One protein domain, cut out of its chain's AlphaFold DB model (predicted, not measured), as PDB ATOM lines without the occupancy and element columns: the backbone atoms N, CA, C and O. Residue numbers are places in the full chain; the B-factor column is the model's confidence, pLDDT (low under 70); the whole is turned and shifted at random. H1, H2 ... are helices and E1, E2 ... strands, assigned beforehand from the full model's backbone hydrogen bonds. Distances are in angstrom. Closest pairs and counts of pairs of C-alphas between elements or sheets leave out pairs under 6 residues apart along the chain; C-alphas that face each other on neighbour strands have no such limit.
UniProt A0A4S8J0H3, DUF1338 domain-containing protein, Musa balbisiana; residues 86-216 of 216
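What this domain is: This is residues 86 to 216 of the 216 residues of the protein "DUF1338 domain-containing protein" of Musa balbisiana (UniProt A0A4S8J0H3). With little regular structure, a small sheet, E1 E5 E2, mixed, lies between H1 and H2; the antiparallel hairpin E3 and E4 prolongs it. The printed part has 131 residues, 52 in named elements: E1 H1 E2 E3 E4 E5 H2 H3, class mixed. It is only just loose, close to compact (radius of gyration of the C-alphas 17.0 A), spanning 61 by 36 by 28 A.

How they stand to each other: E1, residues 86 to 90, is parallel to E5, residues 165 to 171; N 167 and O 87, 2.9 A apart, are within hydrogen-bond range. H1, residues 101 to 110, is on the sheet, height 10.0 A; its closest C-alpha pair with E5 is Ile 101 and Glu 170, 6.0 A. E2, residues 139 to 143, is antiparallel to E5, with N 168 and O 142 at 2.7 A. E3, residues 148 to 152, and E4, residues 158 to 162, have N 151 and O 159 at 2.8 A; E4 runs on into E5. H2, residues 196 to 206, is on the opposite face from H1; its closest C-alpha pair with E2 is Ile 202 and Ser 143, 6.7 A. H3, residues 208 to 211, is close but not clearly touching H2, C-alphas 210 and 204 being 7.2 A apart. H1 has every O i to N i+4 pair within range, H2 3 of 7, with 6 of 8 O i to N i+3.

Where its parts are: E5 measures 19.7 A, H2 17.1 A. C-alpha 86 is at (9.067, 26.348, -2.158), C-alpha 211 at (4.055, 36.995, -11.935).

The domain as a whole: The printed part has no cut. The links H1 to E2 and E5 to H2 are long. Residues 119 to 130 and 214 to 216 are under pLDDT 70.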
ATOM      1  N   HIS A  86       8.588  25.288  -3.036       93.56
ATOM      2  CA  HIS A  86       9.067  26.348  -2.158       93.56
ATOM      3  C   HIS A  86       9.744  25.790  -0.904       93.56
ATOM      4  O   HIS A  86       9.622  24.613  -0.557       93.56
ATOM      5  N   LEU A  87      10.468  26.674  -0.217       93.25
ATOM      6  CA  LEU A  87      10.928  26.490   1.156       93.25
ATOM      7  C   LEU A  87      10.282  27.547   2.039       93.25
ATOM      8  O   LEU A  87      10.132  28.692   1.619       93.25
ATOM      9  N   THR A  88      10.002  27.175   3.284       94.31
ATOM     10  CA  THR A  88       9.414  28.082   4.270       94.31
ATOM     11  C   THR A  88      10.439  28.461   5.335       94.31
ATOM     12  O   THR A  88      10.944  27.608   6.072       94.31
ATOM     13  N   ILE A  89      10.740  29.753   5.457       94.62
ATOM     14  CA  ILE A  89      11.575  30.282   6.538       94.62
ATOM     15  C   ILE A  89      10.703  30.488   7.775       94.62
ATOM     16  O   ILE A  89       9.730  31.238   7.762       94.62
ATOM     17  N   SER A  90      11.096  29.860   8.881       95.38
ATOM     18  CA  SER A  90      10.471  30.075  10.182       95.38
ATOM     19  C   SER A  90      10.970  31.388  10.794       95.38
ATOM     20  O   SER A  90      12.041  31.434  11.404       95.38
ATOM     21  N   THR A  91      10.212  32.475  10.627       95.12
ATOM     22  CA  THR A  91      10.654  33.819  11.037       95.12
ATOM     23  C   THR A  91      10.837  33.913  12.550       95.12
ATOM     24  O   THR A  91      11.798  34.521  13.018       95.12
ATOM     25  N   HIS A  92       9.998  33.223  13.331       93.69
ATOM     26  CA  HIS A  92      10.090  33.198  14.795       93.69
ATOM     27  C   HIS A  92      11.364  32.537  15.335       93.69
ATOM     28  O   HIS A  92      11.658  32.696  16.518       93.69
ATOM     29  N   GLN A  93      12.117  31.813  14.500       93.44
ATOM     30  CA  GLN A  93      13.419  31.239  14.860       93.44
ATOM     31  C   GLN A  93      14.602  32.162  14.518       93.44
ATOM     32  O   GLN A  93      15.748  31.854  14.857       93.44
ATOM     33  N   LEU A  94      14.357  33.306  13.872       93.06
ATOM     34  CA  LEU A  94      15.396  34.294  13.601       93.06
ATOM     35  C   LEU A  94      15.842  34.975  14.900       93.06
ATOM     36  O   LEU A  94      15.037  35.354  15.748       93.06
ATOM     37  N   LYS A  95      17.157  35.174  15.034       88.06
ATOM     38  CA  LYS A  95      17.769  35.831  16.205       88.06
ATOM     39  C   LYS A  95      17.733  37.362  16.138       88.06
ATOM     40  O   LYS A  95      18.070  38.026  17.112       88.06
ATOM     41  N   SER A  96      17.398  37.928  14.984       88.88
ATOM     42  CA  SER A  96      17.363  39.370  14.747       88.88
ATOM     43  C   SER A  96      15.986  39.970  15.056       88.88
ATOM     44  O   SER A  96      15.004  39.272  15.295       88.88
ATOM     45  N   HIS A  97      15.906  41.301  15.016       87.25
ATOM     46  CA  HIS A  97      14.674  42.054  15.267       87.25
ATOM     47  C   HIS A  97      13.568  41.807  14.223       87.25
ATOM     48  O   HIS A  97      12.412  42.110  14.486       87.25
ATOM     49  N   ILE A  98      13.895  41.208  13.073       90.00
ATOM     50  CA  ILE A  98      12.935  40.863  12.011       90.00
ATOM     51  C   ILE A  98      12.240  39.510  12.240       90.00
ATOM     52  O   ILE A  98      11.692  38.937  11.309       90.00
ATOM     53  N   ARG A  99      12.259  38.960  13.465       93.31
ATOM     54  CA  ARG A  99      11.600  37.675  13.778       93.31
ATOM     55  C   ARG A  99      10.072  37.706  13.625       93.31
ATOM     56  O   ARG A  99       9.442  36.659  13.509       93.31
ATOM     57  N   LYS A 100       9.482  38.904  13.671       92.06
ATOM     58  CA  LYS A 100       8.057  39.145  13.430       92.06
ATOM     59  C   LYS A 100       7.785  39.218  11.939       92.06
ATOM     60  O   LYS A 100       8.492  39.945  11.246       92.06
ATOM     61  N   ILE A 101       6.767  38.502  11.467       91.81
ATOM     62  CA  ILE A 101       6.485  38.364  10.033       91.81
ATOM     63  C   ILE A 101       6.260  39.716   9.351       91.81
ATOM     64  O   ILE A 101       6.793  39.939   8.274       91.81
ATOM     65  N   ASP A 102       5.599  40.669  10.011       89.81
ATOM     66  CA  ASP A 102       5.389  42.010   9.451       89.81
ATOM     67  C   ASP A 102       6.711  42.765   9.251       89.81
ATOM     68  O   ASP A 102       6.953  43.356   8.199       89.81
ATOM     69  N   SER A 103       7.603  42.711  10.245       90.50
ATOM     70  CA  SER A 103       8.941  43.309  10.151       90.50
ATOM     71  C   SER A 103       9.814  42.586   9.126       90.50
ATOM     72  O   SER A 103      10.623  43.218   8.448       90.50
ATOM     73  N   PHE A 104       9.654  41.268   9.002       92.50
ATOM     74  CA  PHE A 104      10.333  40.469   7.990       92.50
ATOM     75  C   PHE A 104       9.874  40.858   6.583       92.50
ATOM     76  O   PHE A 104      10.706  41.096   5.715       92.50
ATOM     77  N   ASN A 105       8.571  41.021   6.372       91.06
ATOM     78  CA  ASN A 105       8.000  41.389   5.081       91.06
ATOM     79  C   ASN A 105       8.470  42.770   4.624       91.06
ATOM     80  O   ASN A 105       8.954  42.906   3.503       91.06
ATOM     81  N   GLN A 106       8.460  43.754   5.526       90.31
ATOM     82  CA  GLN A 106       9.040  45.074   5.256       90.31
ATOM     83  C   GLN A 106      10.519  44.981   4.867       90.31
ATOM     84  O   GLN A 106      10.970  45.674   3.957       90.31
ATOM     85  N   TYR A 107      11.283  44.118   5.543       91.75
ATOM     86  CA  TYR A 107      12.684  43.885   5.206       91.75
ATOM     87  C   TYR A 107      12.840  43.274   3.805       91.75
ATOM     88  O   TYR A 107      13.697  43.722   3.046       91.75
ATOM     89  N   ILE A 108      12.019  42.291   3.434       92.31
ATOM     90  CA  ILE A 108      12.059  41.645   2.113       92.31
ATOM     91  C   ILE A 108      11.717  42.643   0.997       92.31
ATOM     92  O   ILE A 108      12.487  42.771   0.042       92.31
ATOM     93  N   GLU A 109      10.644  43.420   1.152       89.62
ATOM     94  CA  GLU A 109      10.256  44.453   0.181       89.62
ATOM     95  C   GLU A 109      11.309  45.560   0.055       89.62
ATOM     96  O   GLU A 109      11.660  45.961  -1.055       89.62
ATOM     97  N   ALA A 110      11.889  46.015   1.173       90.50
ATOM     98  CA  ALA A 110      12.953  47.021   1.168       90.50
ATOM     99  C   ALA A 110      14.230  46.547   0.447       90.50
ATOM    100  O   ALA A 110      15.028  47.375   0.007       90.50
ATOM    101  N   ASN A 111      14.422  45.232   0.308       93.44
ATOM    102  CA  ASN A 111      15.511  44.634  -0.468       93.44
ATOM    103  C   ASN A 111      15.122  44.336  -1.932       93.44
ATOM    104  O   ASN A 111      15.912  43.739  -2.659       93.44
ATOM    105  N   GLY A 112      13.946  44.783  -2.387       90.56
ATOM    106  CA  GLY A 112      13.527  44.737  -3.791       90.56
ATOM    107  C   GLY A 112      12.786  43.467  -4.212       90.56
ATOM    108  O   GLY A 112      12.508  43.299  -5.400       90.56
ATOM    109  N   PHE A 113      12.447  42.583  -3.273       90.94
ATOM    110  CA  PHE A 113      11.665  41.382  -3.560       90.94
ATOM    111  C   PHE A 113      10.167  41.670  -3.455       90.94
ATOM    112  O   PHE A 113       9.714  42.338  -2.528       90.94
ATOM    113  N   LYS A 114       9.384  41.138  -4.395       89.69
ATOM    114  CA  LYS A 114       7.923  41.270  -4.381       89.69
ATOM    115  C   LYS A 114       7.302  40.177  -3.528       89.69
ATOM    116  O   LYS A 114       7.636  39.006  -3.703       89.69
ATOM    117  N   LEU A 115       6.357  40.554  -2.675       89.31
ATOM    118  CA  LEU A 115       5.534  39.614  -1.924       89.31
ATOM    119  C   LEU A 115       4.223  39.316  -2.659       89.31
ATOM    120  O   LEU A 115       3.686  40.171  -3.369       89.31
ATOM    121  N   ASN A 116       3.724  38.092  -2.497       85.31
ATOM    122  CA  ASN A 116       2.401  37.694  -2.953       85.31
ATOM    123  C   ASN A 116       1.353  38.572  -2.252       85.31
ATOM    124  O   ASN A 116       1.396  38.794  -1.043       85.31
ATOM    125  N   SER A 117       0.426  39.099  -3.043       79.50
ATOM    126  CA  SER A 117      -0.598  40.052  -2.601       79.50
ATOM    127  C   SER A 117      -2.027  39.516  -2.751       79.50
ATOM    128  O   SER A 117      -2.995  40.268  -2.613       79.50
ATOM    129  N   GLU A 118      -2.176  38.224  -3.053       71.88
ATOM    130  CA  GLU A 118      -3.470  37.550  -3.157       71.88
ATOM    131  C   GLU A 118      -4.242  37.632  -1.837       71.88
ATOM    132  O   GLU A 118      -3.690  37.379  -0.784       71.88
ATOM    133  N   GLY A 119      -5.519  38.022  -1.840       58.38
ATOM    134  CA  GLY A 119      -6.288  38.172  -0.593       58.38
ATOM    135  C   GLY A 119      -5.871  39.335   0.332       58.38
ATOM    136  O   GLY A 119      -6.371  39.399   1.457       58.38
ATOM    137  N   GLY A 120      -5.011  40.257  -0.128       49.91
ATOM    138  CA  GLY A 120      -4.450  41.362   0.660       49.91
ATOM    139  C   GLY A 120      -4.336  42.701  -0.083       49.91
ATOM    140  O   GLY A 120      -3.276  43.312  -0.086       49.91
ATOM    141  N   ILE A 121      -5.435  43.189  -0.674       40.81
ATOM    142  CA  ILE A 121      -5.692  44.628  -0.903       40.81
ATOM    143  C   ILE A 121      -7.133  44.910  -0.463       40.81
ATOM    144  O   ILE A 121      -8.050  45.048  -1.277       40.81
ATOM    145  N   LEU A 122      -7.381  44.984   0.845       37.41
ATOM    146  CA  LEU A 122      -8.614  45.609   1.315       37.41
ATOM    147  C   LEU A 122      -8.458  47.127   1.181       37.41
ATOM    148  O   LEU A 122      -7.761  47.775   1.954       37.41
ATOM    149  N   LYS A 123      -9.091  47.659   0.128       35.84
ATOM    150  CA  LYS A 123      -9.536  49.049  -0.066       35.84
ATOM    151  C   LYS A 123      -9.199  50.010   1.092       35.84
ATOM    152  O   LYS A 123      -9.873  50.012   2.115       35.84
ATOM    153  N   GLY A 124      -8.279  50.943   0.844       35.12
ATOM    154  CA  GLY A 124      -8.340  52.285   1.436       35.12
ATOM    155  C   GLY A 124      -7.500  52.582   2.681       35.12
ATOM    156  O   GLY A 124      -7.411  53.756   3.029       35.12
ATOM    157  N   LEU A 125      -6.828  51.611   3.309       34.22
ATOM    158  CA  LEU A 125      -5.754  51.897   4.272       34.22
ATOM    159  C   LEU A 125      -4.499  51.086   3.926       34.22
ATOM    160  O   LEU A 125      -4.456  49.869   4.063       34.22
ATOM    161  N   GLN A 126      -3.483  51.799   3.453       42.12
ATOM    162  CA  GLN A 126      -2.123  51.327   3.212       42.12
ATOM    163  C   GLN A 126      -1.530  50.690   4.495       42.12
ATOM    164  O   GLN A 126      -1.692  51.274   5.566       42.12
ATOM    165  N   LEU A 127      -0.790  49.573   4.344       39.94
ATOM    166  CA  LEU A 127       0.190  48.942   5.271       39.94
ATOM    167  C   LEU A 127      -0.156  47.695   6.126       39.94
ATOM    168  O   LEU A 127       0.750  47.215   6.800       39.94
ATOM    169  N   ALA A 128      -1.340  47.078   6.089       43.00
ATOM    170  CA  ALA A 128      -1.591  45.871   6.908       43.00
ATOM    171  C   ALA A 128      -2.485  44.861   6.167       43.00
ATOM    172  O   ALA A 128      -3.594  45.213   5.797       43.00
ATOM    173  N   LEU A 129      -2.137  43.608   5.881       54.38
ATOM    174  CA  LEU A 129      -0.988  42.765   6.190       54.38
ATOM    175  C   LEU A 129      -0.657  41.967   4.914       54.38
ATOM    176  O   LEU A 129      -1.566  41.430   4.286       54.38
ATOM    177  N   LEU A 130       0.626  41.833   4.560       65.88
ATOM    178  CA  LEU A 130       1.086  40.898   3.510       65.88
ATOM    179  C   LEU A 130       1.125  39.442   4.003       65.88
ATOM    180  O   LEU A 130       1.574  38.550   3.292       65.88
ATOM    181  N   ALA A 131       0.686  39.216   5.242       75.88
ATOM    182  CA  ALA A 131       0.604  37.909   5.857       75.88
ATOM    183  C   ALA A 131      -0.847  37.408   5.905       75.88
ATOM    184  O   ALA A 131      -1.749  38.093   6.393       75.88
ATOM    185  N   PHE A 132      -1.056  36.181   5.444       80.88
ATOM    186  CA  PHE A 132      -2.261  35.392   5.652       80.88
ATOM    187  C   PHE A 132      -2.261  34.842   7.067       80.88
ATOM    188  O   PHE A 132      -1.272  34.271   7.517       80.88
ATOM    189  N   MET A 133      -3.374  35.021   7.767       87.50
ATOM    190  CA  MET A 133      -3.527  34.599   9.148       87.50
ATOM    191  C   MET A 133      -4.577  33.496   9.231       87.50
ATOM    192  O   MET A 133      -5.674  33.643   8.689       87.50
ATOM    193  N   SER A 134      -4.242  32.409   9.926       89.50
ATOM    194  CA  SER A 134      -5.174  31.319  10.203       89.50
ATOM    195  C   SER A 134      -6.374  31.786  11.043       89.50
ATOM    196  O   SER A 134      -6.268  32.780  11.765       89.50
ATOM    197  N   PRO A 135      -7.516  31.069  11.021       88.81
ATOM    198  CA  PRO A 135      -8.704  31.443  11.796       88.81
ATOM    199  C   PRO A 135      -8.471  31.536  13.311       88.81
ATOM    200  O   PRO A 135      -9.115  32.336  13.986       88.81
ATOM    201  N   ASP A 136      -7.546  30.736  13.848       91.19
ATOM    202  CA  ASP A 136      -7.136  30.787  15.259       91.19
ATOM    203  C   ASP A 136      -6.178  31.954  15.576       91.19
ATOM    204  O   ASP A 136      -5.913  32.236  16.744       91.19
ATOM    205  N   GLY A 137      -5.675  32.652  14.554       91.38
ATOM    206  CA  GLY A 137      -4.726  33.753  14.684       91.38
ATOM    207  C   GLY A 137      -3.300  33.323  15.032       91.38
ATOM    208  O   GLY A 137      -2.484  34.182  15.359       91.38
ATOM    209  N   LEU A 138      -2.988  32.021  15.010       94.50
ATOM    210  CA  LEU A 138      -1.726  31.483  15.530       94.50
ATOM    211  C   LEU A 138      -0.712  31.084  14.452       94.50
ATOM    212  O   LEU A 138       0.439  30.797  14.786       94.50
ATOM    213  N   LEU A 139      -1.102  31.072  13.179       93.44
ATOM    214  CA  LEU A 139      -0.221  30.847  12.039       93.44
ATOM    215  C   LEU A 139      -0.331  32.031  11.082       93.44
ATOM    216  O   LEU A 139      -1.390  32.279  10.504       93.44
ATOM    217  N   LEU A 140       0.781  32.745  10.915       92.44
ATOM    218  CA  LEU A 140       0.917  33.809   9.931       92.44
ATOM    219  C   LEU A 140       1.872  33.355   8.836       92.44
ATOM    220  O   LEU A 140       2.941  32.829   9.142       92.44
ATOM    221  N   GLN A 141       1.496  33.559   7.579       91.81
ATOM    222  CA  GLN A 141       2.267  33.121   6.419       91.81
ATOM    223  C   GLN A 141       2.298  34.202   5.348       91.81
ATOM    224  O   GLN A 141       1.324  34.912   5.152       91.81
ATOM    225  N   SER A 142       3.400  34.316   4.626       92.56
ATOM    226  CA  SER A 142       3.540  35.189   3.454       92.56
ATOM    227  C   SER A 142       4.547  34.564   2.501       92.56
ATOM    228  O   SER A 142       5.302  33.686   2.907       92.56
ATOM    229  N   SER A 143       4.587  34.987   1.247       92.75
ATOM    230  CA  SER A 143       5.516  34.424   0.265       92.75
ATOM    231  C   SER A 143       6.001  35.480  -0.708       92.75
ATOM    232  O   SER A 143       5.360  36.516  -0.884       92.75
ATOM    233  N   THR A 144       7.135  35.230  -1.354       93.50
ATOM    234  CA  THR A 144       7.516  35.987  -2.546       93.50
ATOM    235  C   THR A 144       6.617  35.612  -3.721       93.50
ATOM    236  O   THR A 144       6.053  34.519  -3.767       93.50
ATOM    237  N   VAL A 145       6.525  36.494  -4.714       91.88
ATOM    238  CA  VAL A 145       6.103  36.073  -6.059       91.88
ATOM    239  C   VAL A 145       7.159  35.107  -6.608       91.88
ATOM    240  O   VAL A 145       8.350  35.289  -6.339       91.88
ATOM    241  N   ALA A 146       6.735  34.069  -7.329       93.25
ATOM    242  CA  ALA A 146       7.655  33.103  -7.917       93.25
ATOM    243  C   ALA A 146       8.573  33.745  -8.961       93.25
ATOM    244  O   ALA A 146       8.157  34.620  -9.730       93.25
ATOM    245  N   ASP A 147       9.810  33.258  -9.020       92.00
ATOM    246  CA  ASP A 147      10.705  33.575 -10.127       92.00
ATOM    247  C   ASP A 147      10.181  32.957 -11.429       92.00
ATOM    248  O   ASP A 147       9.419  31.981 -11.429       92.00
ATOM    249  N   THR A 148      10.627  33.496 -12.563       92.19
ATOM    250  CA  THR A 148      10.369  32.903 -13.875       92.19
ATOM    251  C   THR A 148      11.643  32.440 -14.552       92.19
ATOM    252  O   THR A 148      12.704  33.054 -14.441       92.19
ATOM    253  N   ILE A 149      11.517  31.352 -15.307       89.69
ATOM    254  CA  ILE A 149      12.584  30.808 -16.140       89.69
ATOM    255  C   ILE A 149      12.139  30.759 -17.598       89.69
ATOM    256  O   ILE A 149      10.955  30.596 -17.899       89.69
ATOM    257  N   SER A 150      13.095  30.885 -18.518       95.12
ATOM    258  CA  SER A 150      12.854  30.550 -19.922       95.12
ATOM    259  C   SER A 150      12.858  29.032 -20.068       95.12
ATOM    260  O   SER A 150      13.848  28.387 -19.725       95.12
ATOM    261  N   PHE A 151      11.767  28.470 -20.578       95.44
ATOM    262  CA  PHE A 151      11.626  27.046 -20.842       95.44
ATOM    263  C   PHE A 151      11.576  26.796 -22.350       95.44
ATOM    264  O   PHE A 151      10.734  27.362 -23.049       95.44
ATOM    265  N   ASP A 152      12.462  25.926 -22.834       97.38
ATOM    266  CA  ASP A 152      12.493  25.493 -24.231       97.38
ATOM    267  C   ASP A 152      11.650  24.228 -24.391       97.38
ATOM    268  O   ASP A 152      12.045  23.160 -23.913       97.38
ATOM    269  N   PHE A 153      10.515  24.346 -25.075       97.88
ATOM    270  CA  PHE A 153       9.548  23.278 -25.323       97.88
ATOM    271  C   PHE A 153       9.983  22.356 -26.472       97.88
ATOM    272  O   PHE A 153      10.844  22.689 -27.290       97.88
ATOM    273  N   ALA A 154       9.404  21.154 -26.529       97.38
ATOM    274  CA  ALA A 154       9.773  20.132 -27.515       97.38
ATOM    275  C   ALA A 154       9.412  20.505 -28.962       97.38
ATOM    276  O   ALA A 154      10.021  19.994 -29.898       97.38
ATOM    277  N   ASP A 155       8.455  21.413 -29.148       96.69
ATOM    278  CA  ASP A 155       8.047  21.975 -30.439       96.69
ATOM    279  C   ASP A 155       8.903  23.183 -30.874       96.69
ATOM    280  O   ASP A 155       8.579  23.857 -31.850       96.69
ATOM    281  N   GLY A 156      10.021  23.443 -30.182       96.25
ATOM    282  CA  GLY A 156      10.990  24.487 -30.533       96.25
ATOM    283  C   GLY A 156      10.590  25.896 -30.096       96.25
ATOM    284  O   GLY A 156      11.291  26.854 -30.417       96.25
ATOM    285  N   VAL A 157       9.480  26.038 -29.371       97.75
ATOM    286  CA  VAL A 157       9.064  27.307 -28.769       97.75
ATOM    287  C   VAL A 157       9.818  27.518 -27.457       97.75
ATOM    288  O   VAL A 157       9.933  26.593 -26.659       97.75
ATOM    289  N   SER A 158      10.272  28.743 -27.194       97.00
ATOM    290  CA  SER A 158      10.771  29.157 -25.876       97.00
ATOM    291  C   SER A 158       9.769  30.115 -25.240       97.00
ATOM    292  O   SER A 158       9.372  31.100 -25.868       97.00
ATOM    293  N   ALA A 159       9.349  29.853 -24.003       95.19
ATOM    294  CA  ALA A 159       8.452  30.752 -23.277       95.19
ATOM    295  C   ALA A 159       8.800  30.838 -21.789       95.19
ATOM    296  O   ALA A 159       9.426  29.946 -21.224       95.19
ATOM    297  N   SER A 160       8.372  31.929 -21.153       94.25
ATOM    298  CA  SER A 160       8.520  32.120 -19.709       94.25
ATOM    299  C   SER A 160       7.560  31.202 -18.950       94.25
ATOM    300  O   SER A 160       6.359  31.207 -19.229       94.25
ATOM    301  N   ALA A 161       8.074  30.485 -17.955       92.44
ATOM    302  CA  ALA A 161       7.299  29.652 -17.042       92.44
ATOM    303  C   ALA A 161       7.614  30.013 -15.577       92.44
ATOM    304  O   ALA A 161       8.766  30.342 -15.276       92.44
ATOM    305  N   PRO A 162       6.617  29.987 -14.672       93.12
ATOM    306  CA  PRO A 162       6.856  30.161 -13.246       93.12
ATOM    307  C   PRO A 162       7.657  28.980 -12.685       93.12
ATOM    308  O   PRO A 162       7.427  27.823 -13.044       93.12
ATOM    309  N   CYS A 163       8.594  29.293 -11.796       91.62
ATOM    310  CA  CYS A 163       9.424  28.342 -11.068       91.62
ATOM    311  C   CYS A 163       8.991  28.340  -9.593       91.62
ATOM    312  O   CYS A 163       7.798  28.371  -9.290       91.62
ATOM    313  N   SER A 164       9.941  28.292  -8.671       93.62
ATOM    314  CA  SER A 164       9.714  28.261  -7.231       93.62
ATOM    315  C   SER A 164       9.553  29.659  -6.625       93.62
ATOM    316  O   SER A 164       9.949  30.670  -7.210       93.62
ATOM    317  N   TYR A 165       9.009  29.705  -5.412       93.94
ATOM    318  CA  TYR A 165       8.995  30.888  -4.545       93.94
ATOM    319  C   TYR A 165       9.557  30.545  -3.162       93.94
ATOM    320  O   TYR A 165       9.885  29.394  -2.870       93.94
ATOM    321  N   ILE A 166       9.692  31.548  -2.294       94.88
ATOM    322  CA  ILE A 166      10.044  31.346  -0.885       94.88
ATOM    323  C   ILE A 166       8.863  31.787  -0.029       94.88
ATOM    324  O   ILE A 166       8.283  32.847  -0.252       94.88
ATOM    325  N   GLU A 167       8.514  30.968   0.953       94.38
ATOM    326  CA  GLU A 167       7.495  31.266   1.950       94.38
ATOM    327  C   GLU A 167       8.154  31.674   3.279       94.38
ATOM    328  O   GLU A 167       9.281  31.289   3.605       94.38
ATOM    329  N   PHE A 168       7.439  32.446   4.083       94.19
ATOM    330  CA  PHE A 168       7.819  32.894   5.412       94.19
ATOM    331  C   PHE A 168       6.659  32.614   6.360       94.19
ATOM    332  O   PHE A 168       5.533  33.023   6.079       94.19
ATOM    333  N   ALA A 169       6.931  31.957   7.489       94.38
ATOM    334  CA  ALA A 169       5.909  31.602   8.464       94.38
ATOM    335  C   ALA A 169       6.306  31.984   9.895       94.38
ATOM    336  O   ALA A 169       7.396  31.645  10.370       94.38
ATOM    337  N   GLU A 170       5.375  32.618  10.606       94.31
ATOM    338  CA  GLU A 170       5.427  32.845  12.048       94.31
ATOM    339  C   GLU A 170       4.373  31.973  12.738       94.31
ATOM    340  O   GLU A 170       3.175  32.094  12.483       94.31
ATOM    341  N   ARG A 171       4.820  31.100  13.647       95.81
ATOM    342  CA  ARG A 171       3.939  30.276  14.489       95.81
ATOM    343  C   ARG A 171       3.893  30.867  15.886       95.81
ATOM    344  O   ARG A 171       4.916  30.918  16.574       95.81
ATOM    345  N   LEU A 172       2.728  31.322  16.327       95.25
ATOM    346  CA  LEU A 172       2.541  31.887  17.661       95.25
ATOM    347  C   LEU A 172       2.377  30.792  18.718       95.25
ATOM    348  O   LEU A 172       2.118  29.629  18.403       95.25
ATOM    349  N   LEU A 173       2.576  31.176  19.981       96.94
ATOM    350  CA  LEU A 173       2.386  30.297  21.132       96.94
ATOM    351  C   LEU A 173       0.928  29.853  21.244       96.94
ATOM    352  O   LEU A 173       0.016  30.660  21.056       96.94
ATOM    353  N   LEU A 174       0.725  28.590  21.610       96.62
ATOM    354  CA  LEU A 174      -0.591  28.097  21.994       96.62
ATOM    355  C   LEU A 174      -1.060  28.811  23.279       96.62
ATOM    356  O   LEU A 174      -0.218  29.194  24.107       96.62
ATOM    357  N   PRO A 175      -2.378  29.008  23.471       96.06
ATOM    358  CA  PRO A 175      -2.918  29.763  24.601       96.06
ATOM    359  C   PRO A 175      -2.420  29.298  25.976       96.06
ATOM    360  O   PRO A 175      -2.144  30.128  26.843       96.06
ATOM    361  N   GLU A 176      -2.250  27.991  26.167       96.19
ATOM    362  CA  GLU A 176      -1.757  27.365  27.397       96.19
ATOM    363  C   GLU A 176      -0.300  27.719  27.737       96.19
ATOM    364  O   GLU A 176       0.092  27.647  28.901       96.19
ATOM    365  N   TYR A 177       0.490  28.158  26.753       95.62
ATOM    366  CA  TYR A 177       1.900  28.516  26.915       95.62
ATOM    367  C   TYR A 177       2.147  30.027  26.864       95.62
ATOM    368  O   TYR A 177       3.295  30.456  26.862       95.62
ATOM    369  N   LYS A 178       1.103  30.865  26.854       91.56
ATOM    370  CA  LYS A 178       1.229  32.323  26.659       91.56
ATOM    371  C   LYS A 178       2.156  33.033  27.662       91.56
ATOM    372  O   LYS A 178       2.693  34.087  27.338       91.56
ATOM    373  N   ASN A 179       2.321  32.475  28.861       92.56
ATOM    374  CA  ASN A 179       3.053  33.102  29.967       92.56
ATOM    375  C   ASN A 179       4.420  32.461  30.256       92.56
ATOM    376  O   ASN A 179       5.018  32.776  31.285       92.56
ATOM    377  N   ILE A 180       4.903  31.545  29.412       95.50
ATOM    378  CA  ILE A 180       6.251  30.996  29.600       95.50
ATOM    379  C   ILE A 180       7.303  32.046  29.207       95.50
ATOM    380  O   ILE A 180       7.057  32.822  28.279       95.50
ATOM    381  N   PRO A 181       8.469  32.089  29.875       94.06
ATOM    382  CA  PRO A 181       9.573  32.952  29.463       94.06
ATOM    383  C   PRO A 181       9.992  32.676  28.013       94.06
ATOM    384  O   PRO A 181      10.025  31.518  27.591       94.06
ATOM    385  N   ASP A 182      10.345  33.725  27.260       87.38
ATOM    386  CA  ASP A 182      10.756  33.627  25.847       87.38
ATOM    387  C   ASP A 182      11.929  32.636  25.668       87.38
ATOM    388  O   ASP A 182      12.005  31.936  24.657       87.38
ATOM    389  N   GLU A 183      12.814  32.529  26.664       90.69
ATOM    390  CA  GLU A 183      13.967  31.620  26.688       90.69
ATOM    391  C   GLU A 183      13.578  30.140  26.844       90.69
ATOM    392  O   GLU A 183      14.338  29.252  26.454       90.69
ATOM    393  N   GLU A 184      12.398  29.863  27.402       93.69
ATOM    394  CA  GLU A 184      11.859  28.512  27.595       93.69
ATOM    395  C   GLU A 184      10.943  28.074  26.444       93.69
ATOM    396  O   GLU A 184      10.531  26.909  26.369       93.69
ATOM    397  N   VAL A 185      10.629  28.986  25.518       93.94
ATOM    398  CA  VAL A 185       9.799  28.692  24.352       93.94
ATOM    399  C   VAL A 185      10.479  27.654  23.459       93.94
ATOM    400  O   VAL A 185      11.592  27.834  22.968       93.94
ATOM    401  N   LYS A 186       9.756  26.571  23.179       94.12
ATOM    402  CA  LYS A 186      10.144  25.500  22.262       94.12
ATOM    403  C   LYS A 186       9.121  25.409  21.138       94.12
ATOM    404  O   LYS A 186       8.002  25.895  21.267       94.12
ATOM    405  N   GLU A 187       9.496  24.767  20.035       92.88
ATOM    406  CA  GLU A 187       8.636  24.660  18.848       92.88
ATOM    407  C   GLU A 187       7.283  23.992  19.158       92.88
ATOM    408  O   GLU A 187       6.265  24.431  18.641       92.88
ATOM    409  N   PHE A 188       7.240  23.008  20.064       94.00
ATOM    410  CA  PHE A 188       5.985  22.351  20.459       94.00
ATOM    411  C   PHE A 188       5.057  23.232  21.315       94.00
ATOM    412  O   PHE A 188       3.900  22.878  21.506       94.00
ATOM    413  N   HIS A 189       5.537  24.374  21.825       96.56
ATOM    414  CA  HIS A 189       4.680  25.368  22.481       96.56
ATOM    415  C   HIS A 189       3.932  26.252  21.470       96.56
ATOM    416  O   HIS A 189       3.150  27.111  21.873       96.56
ATOM    417  N   ARG A 190       4.206  26.108  20.169       96.12
ATOM    418  CA  ARG A 190       3.647  26.930  19.090       96.12
ATOM    419  C   ARG A 190       2.628  26.137  18.278       96.12
ATOM    420  O   ARG A 190       2.649  24.909  18.275       96.12
ATOM    421  N   ARG A 191       1.757  26.846  17.557       95.19
ATOM    422  CA  ARG A 191       0.795  26.237  16.627       95.19
ATOM    423  C   ARG A 191       1.515  25.390  15.583       95.19
ATOM    424  O   ARG A 191       2.242  25.911  14.736       95.19
ATOM    425  N   ASP A 192       1.275  24.086  15.625       92.31
ATOM    426  CA  ASP A 192       1.787  23.122  14.649       92.31
ATOM    427  C   ASP A 192       0.803  22.910  13.493       92.31
ATOM    428  O   ASP A 192      -0.352  23.287  13.614       92.31
ATOM    429  N   GLY A 193       1.229  22.302  12.387       90.06
ATOM    430  CA  GLY A 193       0.376  21.994  11.228       90.06
ATOM    431  C   GLY A 193       0.195  23.147  10.233       90.06
ATOM    432  O   GLY A 193       0.879  24.171  10.311       90.06
ATOM    433  N   PHE A 194      -0.717  22.960   9.282       88.56
ATOM    434  CA  PHE A 194      -1.005  23.888   8.179       88.56
ATOM    435  C   PHE A 194      -2.428  24.446   8.291       88.56
ATOM    436  O   PHE A 194      -3.209  23.981   9.126       88.56
ATOM    437  N   GLU A 195      -2.747  25.450   7.474       88.31
ATOM    438  CA  GLU A 195      -4.086  26.031   7.374       88.31
ATOM    439  C   GLU A 195      -4.518  26.111   5.908       88.31
ATOM    440  O   GLU A 195      -3.881  26.801   5.113       88.31
ATOM    441  N   VAL A 196      -5.614  25.432   5.559       80.56
ATOM    442  CA  VAL A 196      -6.071  25.279   4.164       80.56
ATOM    443  C   VAL A 196      -6.297  26.635   3.497       80.56
ATOM    444  O   VAL A 196      -5.770  26.887   2.421       80.56
ATOM    445  N   GLY A 197      -6.990  27.555   4.175       78.00
ATOM    446  CA  GLY A 197      -7.277  28.878   3.615       78.00
ATOM    447  C   GLY A 197      -6.040  29.761   3.402       78.00
ATOM    448  O   GLY A 197      -6.090  30.693   2.598       78.00
ATOM    449  N   ASN A 198      -4.936  29.487   4.105       80.12
ATOM    450  CA  ASN A 198      -3.656  30.137   3.833       80.12
ATOM    451  C   ASN A 198      -2.935  29.443   2.673       80.12
ATOM    452  O   ASN A 198      -2.432  30.131   1.790       80.12
ATOM    453  N   ALA A 199      -2.914  28.105   2.665       78.44
ATOM    454  CA  ALA A 199      -2.288  27.308   1.615       78.44
ATOM    455  C   ALA A 199      -2.855  27.663   0.233       78.44
ATOM    456  O   ALA A 199      -2.078  27.963  -0.671       78.44
ATOM    457  N   ASP A 200      -4.183  27.768   0.109       80.44
ATOM    458  CA  ASP A 200      -4.869  28.167  -1.129       80.44
ATOM    459  C   ASP A 200      -4.316  29.482  -1.703       80.44
ATOM    460  O   ASP A 200      -4.014  29.573  -2.889       80.44
ATOM    461  N   LYS A 201      -4.100  30.497  -0.857       79.38
ATOM    462  CA  LYS A 201      -3.555  31.799  -1.286       79.38
ATOM    463  C   LYS A 201      -2.066  31.740  -1.613       79.38
ATOM    464  O   LYS A 201      -1.580  32.506  -2.442       79.38
ATOM    465  N   ILE A 202      -1.328  30.861  -0.941       79.50
ATOM    466  CA  ILE A 202       0.111  30.687  -1.145       79.50
ATOM    467  C   ILE A 202       0.384  29.980  -2.480       79.50
ATOM    468  O   ILE A 202       1.338  30.370  -3.154       79.50
ATOM    469  N   PHE A 203      -0.466  29.048  -2.926       79.44
ATOM    470  CA  PHE A 203      -0.349  28.440  -4.265       79.44
ATOM    471  C   PHE A 203      -0.405  29.464  -5.396       79.44
ATOM    472  O   PHE A 203       0.276  29.311  -6.409       79.44
ATOM    473  N   GLU A 204      -1.138  30.557  -5.198       82.12
ATOM    474  CA  GLU A 204      -1.224  31.639  -6.177       82.12
ATOM    475  C   GLU A 204       0.100  32.404  -6.347       82.12
ATOM    476  O   GLU A 204       0.227  33.223  -7.249       82.12
ATOM    477  N   SER A 205       1.143  32.120  -5.554       82.38
ATOM    478  CA  SER A 205       2.471  32.741  -5.720       82.38
ATOM    479  C   SER A 205       3.113  32.418  -7.074       82.38
ATOM    480  O   SER A 205       3.929  33.199  -7.569       82.38
ATOM    481  N   THR A 206       2.743  31.285  -7.683       83.25
ATOM    482  CA  THR A 206       3.157  30.901  -9.042       83.25
ATOM    483  C   THR A 206       2.193  31.377 -10.122       83.25
ATOM    484  O   THR A 206       2.412  31.065 -11.296       83.25
ATOM    485  N   SER A 207       1.129  32.098  -9.755       83.62
ATOM    486  CA  SER A 207       0.064  32.397 -10.696       83.62
ATOM    487  C   SER A 207       0.468  33.434 -11.725       83.62
ATOM    488  O   SER A 207       1.289  34.331 -11.476       83.62
ATOM    489  N   ARG A 208      -0.134  33.344 -12.911       80.75
ATOM    490  CA  ARG A 208       0.159  34.297 -13.988       80.75
ATOM    491  C   ARG A 208      -0.149  35.735 -13.561       80.75
ATOM    492  O   ARG A 208       0.585  36.653 -13.938       80.75
ATOM    493  N   ASP A 209      -1.188  35.932 -12.758       82.06
ATOM    494  CA  ASP A 209      -1.613  37.249 -12.278       82.06
ATOM    495  C   ASP A 209      -0.625  37.862 -11.278       82.06
ATOM    496  O   ASP A 209      -0.411  39.078 -11.302       82.06
ATOM    497  N   GLN A 210       0.021  37.053 -10.430       82.06
ATOM    498  CA  GLN A 210       1.081  37.534  -9.535       82.06
ATOM    499  C   GLN A 210       2.367  37.831 -10.318       82.06
ATOM    500  O   GLN A 210       2.938  38.917 -10.197       82.06
ATOM    501  N   VAL A 211       2.791  36.906 -11.185       80.38
ATOM    502  CA  VAL A 211       4.055  36.995 -11.935       80.38
ATOM    503  C   VAL A 211       4.070  38.156 -12.937       80.38
ATOM    504  O   VAL A 211       5.095  38.810 -13.134       80.38
ATOM    505  N   THR A 212       2.934  38.454 -13.575       80.25
ATOM    506  CA  THR A 212       2.841  39.529 -14.581       80.25
ATOM    507  C   THR A 212       2.536  40.908 -13.991       80.25
ATOM    508  O   THR A 212       2.579  41.912 -14.715       80.25
ATOM    509  N   ARG A 213       2.274  41.004 -12.678       75.25
ATOM    510  CA  ARG A 213       1.951  42.265 -12.000       75.25
ATOM    511  C   ARG A 213       3.146  43.225 -12.047       75.25
ATOM    512  O   ARG A 213       4.199  43.010 -11.431       75.25
ATOM    513  N   LYS A 214       2.990  44.324 -12.791       48.53
ATOM    514  CA  LYS A 214       3.959  45.429 -12.803       48.53
ATOM    515  C   LYS A 214       3.932  46.133 -11.447       48.53
ATOM    516  O   LYS A 214       2.858  46.348 -10.895       48.53
ATOM    517  N   SER A 215       5.109  46.465 -10.920       46.91
ATOM    518  CA  SER A 215       5.219  47.311  -9.730       46.91
ATOM    519  C   SER A 215       4.547  48.652 -10.034       46.91
ATOM    520  O   SER A 215       4.814  49.219 -11.097       46.91
ATOM    521  N   ALA A 216       3.653  49.100  -9.154       39.06
ATOM    522  CA  ALA A 216       3.144  50.468  -9.180       39.06
ATOM    523  C   ALA A 216       4.243  51.453  -8.763       39.06
ATOM    524  O   ALA A 216       5.094  51.054  -7.934       39.06
TER     525      ALA A 216